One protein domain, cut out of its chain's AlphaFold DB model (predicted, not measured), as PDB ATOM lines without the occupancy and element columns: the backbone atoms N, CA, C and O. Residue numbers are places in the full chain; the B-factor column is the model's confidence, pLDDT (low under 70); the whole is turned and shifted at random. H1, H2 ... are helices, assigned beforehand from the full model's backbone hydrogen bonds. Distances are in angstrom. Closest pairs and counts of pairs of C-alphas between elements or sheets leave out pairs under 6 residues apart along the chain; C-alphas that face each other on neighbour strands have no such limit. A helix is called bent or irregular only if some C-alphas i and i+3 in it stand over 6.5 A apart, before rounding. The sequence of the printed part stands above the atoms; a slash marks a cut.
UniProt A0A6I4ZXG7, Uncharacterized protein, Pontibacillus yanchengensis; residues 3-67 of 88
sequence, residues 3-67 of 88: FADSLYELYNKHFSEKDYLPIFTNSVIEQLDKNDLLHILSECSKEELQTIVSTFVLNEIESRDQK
ATOM      1  N   PHE A   3     -27.578  56.084   6.492       81.31
ATOM      2  CA  PHE A   3     -28.524  55.580   7.485       81.31
ATOM      3  C   PHE A   3     -28.093  54.238   8.101       81.31
ATOM      4  O   PHE A   3     -27.909  54.157   9.313       81.31
ATOM      5  N   ALA A   4     -27.858  53.204   7.284       82.12
ATOM      6  CA  ALA A   4     -27.418  51.889   7.762       82.12
ATOM      7  C   ALA A   4     -26.073  51.951   8.508       82.12
ATOM      8  O   ALA A   4     -25.904  51.287   9.529       82.12
ATOM      9  N   ASP A   5     -25.154  52.797   8.038       85.38
ATOM     10  CA  ASP A   5     -23.850  53.015   8.668       85.38
ATOM     11  C   ASP A   5     -24.030  53.644  10.068       85.38
ATOM     12  O   ASP A   5     -23.444  53.180  11.046       85.38
ATOM     13  N   SER A   6     -24.937  54.621  10.200       85.12
ATOM     14  CA  SER A   6     -25.274  55.246  11.493       85.12
ATOM     15  C   SER A   6     -25.941  54.267  12.465       85.12
ATOM     16  O   SER A   6     -25.656  54.282  13.664       85.12
ATOM     17  N   LEU A   7     -26.821  53.390  11.969       88.88
ATOM     18  CA  LEU A   7     -27.449  52.352  12.791       88.88
ATOM     19  C   LEU A   7     -26.441  51.305  13.261       88.88
ATOM     20  O   LEU A   7     -26.531  50.841  14.395       88.88
ATOM     21  N   TYR A   8     -25.476  50.951  12.414       89.00
ATOM     22  CA  TYR A   8     -24.406  50.029  12.772       89.00
ATOM     23  C   TYR A   8     -23.539  50.590  13.906       89.00
ATOM     24  O   TYR A   8     -23.253  49.885  14.878       89.00
ATOM     25  N   GLU A   9     -23.162  51.867  13.835       90.69
ATOM     26  CA  GLU A   9     -22.430  52.533  14.918       90.69
ATOM     27  C   GLU A   9     -23.250  52.598  16.212       90.69
ATOM     28  O   GLU A   9     -22.742  52.274  17.289       90.69
ATOM     29  N   LEU A  10     -24.533  52.965  16.114       90.44
ATOM     30  CA  LEU A  10     -25.425  53.047  17.269       90.44
ATOM     31  C   LEU A  10     -25.620  51.679  17.935       90.44
ATOM     32  O   LEU A  10     -25.564  51.578  19.161       90.44
ATOM     33  N   TYR A  11     -25.792  50.626  17.138       92.25
ATOM     34  CA  TYR A  11     -25.905  49.258  17.626       92.25
ATOM     35  C   TYR A  11     -24.659  48.843  18.414       92.25
ATOM     36  O   TYR A  11     -24.765  48.473  19.581       92.25
ATOM     37  N   ASN A  12     -23.471  48.989  17.822       91.44
ATOM     38  CA  ASN A  12     -22.215  48.576  18.460       91.44
ATOM     39  C   ASN A  12     -21.855  49.419  19.692       91.44
ATOM     40  O   ASN A  12     -21.076  48.982  20.537       91.44
ATOM     41  N   LYS A  13     -22.413  50.628  19.814       92.00
ATOM     42  CA  LYS A  13     -22.250  51.466  21.005       92.00
ATOM     43  C   LYS A  13     -23.033  50.935  22.209       92.00
ATOM     44  O   LYS A  13     -22.598  51.134  23.342       92.00
ATOM     45  N   HIS A  14     -24.189  50.319  21.975       87.94
ATOM     46  CA  HIS A  14     -25.123  49.927  23.032       87.94
ATOM     47  C   HIS A  14     -25.219  48.413  23.248       87.94
ATOM     48  O   HIS A  14     -25.634  47.993  24.326       87.94
ATOM     49  N   PHE A  15     -24.806  47.603  22.271       90.06
ATOM     50  CA  PHE A  15     -24.950  46.153  22.304       90.06
ATOM     51  C   PHE A  15     -23.648  45.447  21.924       90.06
ATOM     52  O   PHE A  15     -23.042  45.724  20.892       90.06
ATOM     53  N   SER A  16     -23.253  44.487  22.760       83.88
ATOM     54  CA  SER A  16     -22.067  43.638  22.560       83.88
ATOM     55  C   SER A  16     -22.422  42.261  21.985       83.88
ATOM     56  O   SER A  16     -21.568  41.573  21.430       83.88
ATOM     57  N   GLU A  17     -23.679  41.843  22.144       88.56
ATOM     58  CA  GLU A  17     -24.177  40.510  21.796       88.56
ATOM     59  C   GLU A  17     -25.099  40.585  20.582       88.56
ATOM     60  O   GLU A  17     -25.939  41.476  20.493       88.56
ATOM     61  N   LYS A  18     -24.961  39.634  19.651       83.75
ATOM     62  CA  LYS A  18     -25.721  39.606  18.385       83.75
ATOM     63  C   LYS A  18     -27.217  39.351  18.564       83.75
ATOM     64  O   LYS A  18     -27.993  39.705  17.679       83.75
ATOM     65  N   ASP A  19     -27.615  38.784  19.694       90.94
ATOM     66  CA  ASP A  19     -29.005  38.422  19.982       90.94
ATOM     67  C   ASP A  19     -29.914  39.655  20.105       90.94
ATOM     68  O   ASP A  19     -31.125  39.562  19.905       90.94
ATOM     69  N   TYR A  20     -29.335  40.833  20.352       90.50
ATOM     70  CA  TYR A  20     -30.069  42.096  20.408       90.50
ATOM     71  C   TYR A  20     -30.323  42.726  19.039       90.50
ATOM     72  O   TYR A  20     -31.157  43.627  18.946       90.50
ATOM     73  N   LEU A  21     -29.650  42.272  17.977       89.69
ATOM     74  CA  LEU A  21     -29.770  42.881  16.652       89.69
ATOM     75  C   LEU A  21     -31.218  42.896  16.130       89.69
ATOM     76  O   LEU A  21     -31.655  43.972  15.727       89.69
ATOM     77  N   PRO A  22     -32.001  41.797  16.197       91.56
ATOM     78  CA  PRO A  22     -33.392  41.810  15.737       91.56
ATOM     79  C   PRO A  22     -34.279  42.772  16.537       91.56
ATOM     80  O   PRO A  22     -35.133  43.457  15.975       91.56
ATOM     81  N   ILE A  23     -34.067  42.843  17.856       91.25
ATOM     82  CA  ILE A  23     -34.826  43.724  18.753       91.25
ATOM     83  C   ILE A  23     -34.500  45.185  18.434       91.25
ATOM     84  O   ILE A  23     -35.405  46.003  18.270       91.25
ATOM     85  N   PHE A  24     -33.212  45.501  18.287       92.81
ATOM     86  CA  PHE A  24     -32.741  46.824  17.902       92.81
ATOM     87  C   PHE A  24     -33.322  47.257  16.554       92.81
ATOM     88  O   PHE A  24     -33.935  48.322  16.478       92.81
ATOM     89  N   THR A  25     -33.205  46.430  15.509       90.31
ATOM     90  CA  THR A  25     -33.728  46.778  14.182       90.31
ATOM     91  C   THR A  25     -35.236  47.001  14.208       90.31
ATOM     92  O   THR A  25     -35.699  47.977  13.627       90.31
ATOM     93  N   ASN A  26     -35.997  46.174  14.933       90.31
ATOM     94  CA  ASN A  26     -37.441  46.373  15.070       90.31
ATOM     95  C   ASN A  26     -37.761  47.692  15.781       90.31
ATOM     96  O   ASN A  26     -38.571  48.466  15.279       90.31
ATOM     97  N   SER A  27     -37.072  47.995  16.885       91.62
ATOM     98  CA  SER A  27     -37.284  49.251  17.617       91.62
ATOM     99  C   SER A  27     -36.978  50.494  16.779       91.62
ATOM    100  O   SER A  27     -37.634  51.519  16.939       91.62
ATOM    101  N   VAL A  28     -35.986  50.416  15.885       91.44
ATOM    102  CA  VAL A  28     -35.661  51.511  14.969       91.44
ATOM    103  C   VAL A  28     -36.796  51.681  13.969       91.44
ATOM    104  O   VAL A  28     -37.304  52.786  13.834       91.44
ATOM    105  N   ILE A  29     -37.226  50.595  13.321       90.31
ATOM    106  CA  ILE A  29     -38.300  50.623  12.321       90.31
ATOM    107  C   ILE A  29     -39.620  51.142  12.915       90.31
ATOM    108  O   ILE A  29     -40.298  51.924  12.259       90.31
ATOM    109  N   GLU A  30     -39.966  50.770  14.151       91.06
ATOM    110  CA  GLU A  30     -41.174  51.255  14.844       91.06
ATOM    111  C   GLU A  30     -41.192  52.774  15.071       91.06
ATOM    112  O   GLU A  30     -42.265  53.369  15.168       91.06
ATOM    113  N   GLN A  31     -40.021  53.403  15.170       91.25
ATOM    114  CA  GLN A  31     -39.895  54.846  15.385       91.25
ATOM    115  C   GLN A  31     -39.927  55.656  14.084       91.25
ATOM    116  O   GLN A  31     -40.073  56.876  14.144       91.25
ATOM    117  N   LEU A  32     -39.777  55.004  12.928       92.00
ATOM    118  CA  LEU A  32     -39.755  55.676  11.633       92.00
ATOM    119  C   LEU A  32     -41.160  56.036  11.174       92.00
ATOM    120  O   LEU A  32     -42.096  55.235  11.265       92.00
ATOM    121  N   ASP A  33     -41.296  57.232  10.610       93.25
ATOM    122  CA  ASP A  33     -42.540  57.619   9.970       93.25
ATOM    123  C   ASP A  33     -42.627  57.091   8.524       93.25
ATOM    124  O   ASP A  33     -41.715  56.471   7.967       93.25
ATOM    125  N   LYS A  34     -43.770  57.331   7.878       92.31
ATOM    126  CA  LYS A  34     -43.987  56.900   6.492       92.31
ATOM    127  C   LYS A  34     -42.958  57.497   5.521       92.31
ATOM    128  O   LYS A  34     -42.591  56.825   4.557       92.31
ATOM    129  N   ASN A  35     -42.549  58.746   5.714       93.62
ATOM    130  CA  ASN A  35     -41.608  59.420   4.822       93.62
ATOM    131  C   ASN A  35     -40.197  58.865   5.002       93.62
ATOM    132  O   ASN A  35     -39.516  58.643   4.002       93.62
ATOM    133  N   ASP A  36     -39.798  58.579   6.239       90.75
ATOM    134  CA  ASP A  36     -38.524  57.934   6.549       90.75
ATOM    135  C   ASP A  36     -38.432  56.558   5.879       90.75
ATOM    136  O   ASP A  36     -37.457  56.250   5.192       90.75
ATOM    137  N   LEU A  37     -39.492  55.749   5.993       91.00
ATOM    138  CA  LEU A  37     -39.566  54.439   5.344       91.00
ATOM    139  C   LEU A  37     -39.500  54.550   3.816       91.00
ATOM    140  O   LEU A  37     -38.779  53.788   3.174       91.00
ATOM    141  N   LEU A  38     -40.213  55.510   3.216       92.25
ATOM    142  CA  LEU A  38     -40.145  55.757   1.772       92.25
ATOM    143  C   LEU A  38     -38.747  56.201   1.330       92.25
ATOM    144  O   LEU A  38     -38.287  55.789   0.265       92.25
ATOM    145  N   HIS A  39     -38.071  57.013   2.140       90.56
ATOM    146  CA  HIS A  39     -36.709  57.436   1.866       90.56
ATOM    147  C   HIS A  39     -35.740  56.248   1.903       90.56
ATOM    148  O   HIS A  39     -34.984  56.066   0.951       90.56
ATOM    149  N   ILE A  40     -35.825  55.380   2.914       89.12
ATOM    150  CA  ILE A  40     -35.000  54.164   2.996       89.12
ATOM    151  C   ILE A  40     -35.246  53.255   1.788       89.12
ATOM    152  O   ILE A  40     -34.295  52.829   1.136       89.12
ATOM    153  N   LEU A  41     -36.513  53.016   1.434       90.62
ATOM    154  CA  LEU A  41     -36.864  52.223   0.252       90.62
ATOM    155  C   LEU A  41     -36.303  52.828  -1.042       90.62
ATOM    156  O   LEU A  41     -35.950  52.087  -1.953       90.62
ATOM    157  N   SER A  42     -36.197  54.157  -1.135       90.38
ATOM    158  CA  SER A  42     -35.605  54.817  -2.306       90.38
ATOM    159  C   SER A  42     -34.097  54.595  -2.439       90.38
ATOM    160  O   SER A  42     -33.569  54.694  -3.546       90.38
ATOM    161  N   GLU A  43     -33.410  54.284  -1.338       89.25
ATOM    162  CA  GLU A  43     -31.980  53.976  -1.347       89.25
ATOM    163  C   GLU A  43     -31.704  52.485  -1.600       89.25
ATOM    164  O   GLU A  43     -30.611  52.142  -2.051       89.25
ATOM    165  N   CYS A  44     -32.671  51.599  -1.334       90.31
ATOM    166  CA  CYS A  44     -32.519  50.156  -1.516       90.31
ATOM    167  C   CYS A  44     -32.185  49.768  -2.965       90.31
ATOM    168  O   CYS A  44     -32.712  50.315  -3.939       90.31
ATOM    169  N   SER A  45     -31.345  48.745  -3.101       92.75
ATOM    170  CA  SER A  45     -31.099  48.074  -4.375       92.75
ATOM    171  C   SER A  45     -32.362  47.383  -4.893       92.75
ATOM    172  O   SER A  45     -33.318  47.106  -4.159       92.75
ATOM    173  N   LYS A  46     -32.363  47.057  -6.188       93.88
ATOM    174  CA  LYS A  46     -33.482  46.353  -6.817       93.88
ATOM    175  C   LYS A  46     -33.727  44.995  -6.157       93.88
ATOM    176  O   LYS A  46     -34.878  44.597  -6.002       93.88
ATOM    177  N   GLU A  47     -32.665  44.295  -5.782       95.00
ATOM    178  CA  GLU A  47     -32.703  42.969  -5.170       95.00
ATOM    179  C   GLU A  47     -33.332  43.016  -3.765       95.00
ATOM    180  O   GLU A  47     -34.186  42.189  -3.427       95.00
ATOM    181  N   GLU A  48     -32.975  44.027  -2.971       91.75
ATOM    182  CA  GLU A  48     -33.582  44.283  -1.659       91.75
ATOM    183  C   GLU A  48     -35.070  44.632  -1.802       91.75
ATOM    184  O   GLU A  48     -35.921  44.023  -1.149       91.75
ATOM    185  N   LEU A  49     -35.406  45.539  -2.726       94.25
ATOM    186  CA  LEU A  49     -36.795  45.910  -3.013       94.25
ATOM    187  C   LEU A  49     -37.623  44.724  -3.508       94.25
ATOM    188  O   LEU A  49     -38.767  44.554  -3.090       94.25
ATOM    189  N   GLN A  50     -37.057  43.884  -4.373       96.31
ATOM    190  CA  GLN A  50     -37.725  42.686  -4.873       96.31
ATOM    191  C   GLN A  50     -38.089  41.744  -3.727       96.31
ATOM    192  O   GLN A  50     -39.189  41.191  -3.720       96.31
ATOM    193  N   THR A  51     -37.205  41.598  -2.741       94.56
ATOM    194  CA  THR A  51     -37.475  40.785  -1.550       94.56
ATOM    195  C   THR A  51     -38.665  41.357  -0.780       94.56
ATOM    196  O   THR A  51     -39.653  40.652  -0.592       94.56
ATOM    197  N   ILE A  52     -38.638  42.655  -0.454       92.69
ATOM    198  CA  ILE A  52     -39.713  43.336   0.292       92.69
ATOM    199  C   ILE A  52     -41.061  43.217  -0.437       92.69
ATOM    200  O   ILE A  52     -42.072  42.829   0.156       92.69
ATOM    201  N   VAL A  53     -41.079  43.515  -1.738       93.38
ATOM    202  CA  VAL A  53     -42.297  43.482  -2.558       93.38
ATOM    203  C   VAL A  53     -42.818  42.055  -2.716       93.38
ATOM    204  O   VAL A  53     -44.025  41.843  -2.628       93.38
ATOM    205  N   SER A  54     -41.942  41.067  -2.919       95.81
ATOM    206  CA  SER A  54     -42.369  39.669  -3.051       95.81
ATOM    207  C   SER A  54     -43.007  39.148  -1.765       95.81
ATOM    208  O   SER A  54     -44.080  38.553  -1.834       95.81
ATOM    209  N   THR A  55     -42.432  39.451  -0.596       94.19
ATOM    210  CA  THR A  55     -43.028  39.110   0.702       94.19
ATOM    211  C   THR A  55     -44.397  39.761   0.878       94.19
ATOM    212  O   THR A  55     -45.347  39.084   1.263       94.19
ATOM    213  N   PHE A  56     -44.536  41.049   0.547       92.94
ATOM    214  CA  PHE A  56     -45.827  41.736   0.615       92.94
ATOM    215  C   PHE A  56     -46.881  41.080  -0.293       92.94
ATOM    216  O   PHE A  56     -47.986  40.783   0.157       92.94
ATOM    217  N   VAL A  57     -46.534  40.817  -1.558       93.50
ATOM    218  CA  VAL A  57     -47.451  40.202  -2.531       93.50
ATOM    219  C   VAL A  57     -47.862  38.795  -2.096       93.50
ATOM    220  O   VAL A  57     -49.043  38.464  -2.181       93.50
ATOM    221  N   LEU A  58     -46.922  37.982  -1.605       94.56
ATOM    222  CA  LEU A  58     -47.213  36.637  -1.102       94.56
ATOM    223  C   LEU A  58     -48.185  36.683   0.082       94.56
ATOM    224  O   LEU A  58     -49.217  36.017   0.038       94.56
ATOM    225  N   ASN A  59     -47.921  37.535   1.074       92.50
ATOM    226  CA  ASN A  59     -48.788  37.681   2.244       92.50
ATOM    227  C   ASN A  59     -50.212  38.121   1.860       92.50
ATOM    228  O   ASN A  59     -51.190  37.640   2.436       92.50
ATOM    229  N   GLU A  60     -50.348  39.016   0.877       92.44
ATOM    230  CA  GLU A  60     -51.651  39.456   0.364       92.44
ATOM    231  C   GLU A  60     -52.420  38.331  -0.341       92.44
ATOM    232  O   GLU A  60     -53.639  38.230  -0.186       92.44
ATOM    233  N   ILE A  61     -51.727  37.488  -1.109       91.69
ATOM    234  CA  ILE A  61     -52.334  36.335  -1.786       91.69
ATOM    235  C   ILE A  61     -52.783  35.298  -0.751       91.69
ATOM    236  O   ILE A  61     -53.960  34.936  -0.727       91.69
ATOM    237  N   GLU A  62     -51.900  34.901   0.165       90.81
ATOM    238  CA  GLU A  62     -52.212  33.916   1.209       90.81
ATOM    239  C   GLU A  62     -53.359  34.381   2.117       90.81
ATOM    240  O   GLU A  62     -54.258  33.606   2.453       90.81
ATOM    241  N   SER A  63     -53.395  35.670   2.464       86.88
ATOM    242  CA  SER A  63     -54.485  36.251   3.258       86.88
ATOM    243  C   SER A  63     -55.836  36.192   2.538       86.88
ATOM    244  O   SER A  63     -56.885  36.096   3.183       86.88
ATOM    245  N   ARG A  64     -55.847  36.265   1.202       80.88
ATOM    246  CA  ARG A  64     -57.072  36.132   0.398       80.88
ATOM    247  C   ARG A  64     -57.515  34.682   0.300       80.88
ATOM    248  O   ARG A  64     -58.706  34.426   0.461       80.88
ATOM    249  N   ASP A  65     -56.586  33.750   0.133       71.38
ATOM    250  CA  ASP A  65     -56.896  32.319   0.109       71.38
ATOM    251  C   ASP A  65     -57.470  31.849   1.454       71.38
ATOM    252  O   ASP A  65     -58.489  31.154   1.493       71.38
ATOM    253  N   GLN A  66     -56.917  32.327   2.574       65.81
ATOM    254  CA  GLN A  66     -57.478  32.062   3.903       65.81
ATOM    255  C   GLN A  66     -58.880  32.662   4.085       65.81
ATOM    256  O   GLN A  66     -59.748  32.020   4.683       65.81
ATOM    257  N   LYS A  67     -59.140  33.861   3.541       60.66
ATOM    258  CA  LYS A  67     -60.487  34.459   3.535       60.66
ATOM    259  C   LYS A  67     -61.473  33.646   2.697       60.66
ATOM    260  O   LYS A  67     -62.612  33.493   3.116       60.66
TER     261      LYS A  67
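Overview. This is residues 3 to 67 of the 88 residues of an uncharacterized protein of Pontibacillus yanchengensis (UniProt A0A6I4ZXG7). The longest helix, H4, makes a corner with H3 and sticks out as an arm at residues 53 to 67, while H1, H2 and H3 follow one another in a loose, open body. The printed part has 65 residues with four named helices, H1 to H4 along the chain, all helix in class. It is loose, radius of gyration of the C-alphas 15.0 A, spanning 44 by 25 by 22 A.

Along the chain. H4, residues 46 to 67, is 31.3 A long and ends at C-alpha 67 (-60.487, 34.459, 3.535). H3 is residues 34 to 43, 14.6 A. H2, residues 18 to 31, 21.0 A, is only just irregular: C-alphas 19 and 22 are 7.0 A apart. H1, residues 3 to 14, 16.9 A, begins at C-alpha 3 (-28.524, 55.580, 7.485).

Arrangement. H4 and H3 are close but not clearly touching, closest C-alphas Leu 49 and Leu 41, 7.1 A, at a steep tilt of 50 degrees, opposite ways. H2 and H1 are close but not clearly touching, closest C-alphas Phe 24 and Tyr 11, 7.3 A, at a steep tilt of 54 degrees, opposite ways. H2 and H3 are only just apart, 8.1 A between closest C-alphas. Each O i to N i+4 pair is within hydrogen-bond range in H1, H3 and H4, and 7 of 10 in H2.

Size, cuts and confidence. The farthest C-alphas, Lys 13 and Lys 67, are 45.3 A apart. The printed part has no cut; its three links are tight. Residues 66 to 67 have pLDDT under 70.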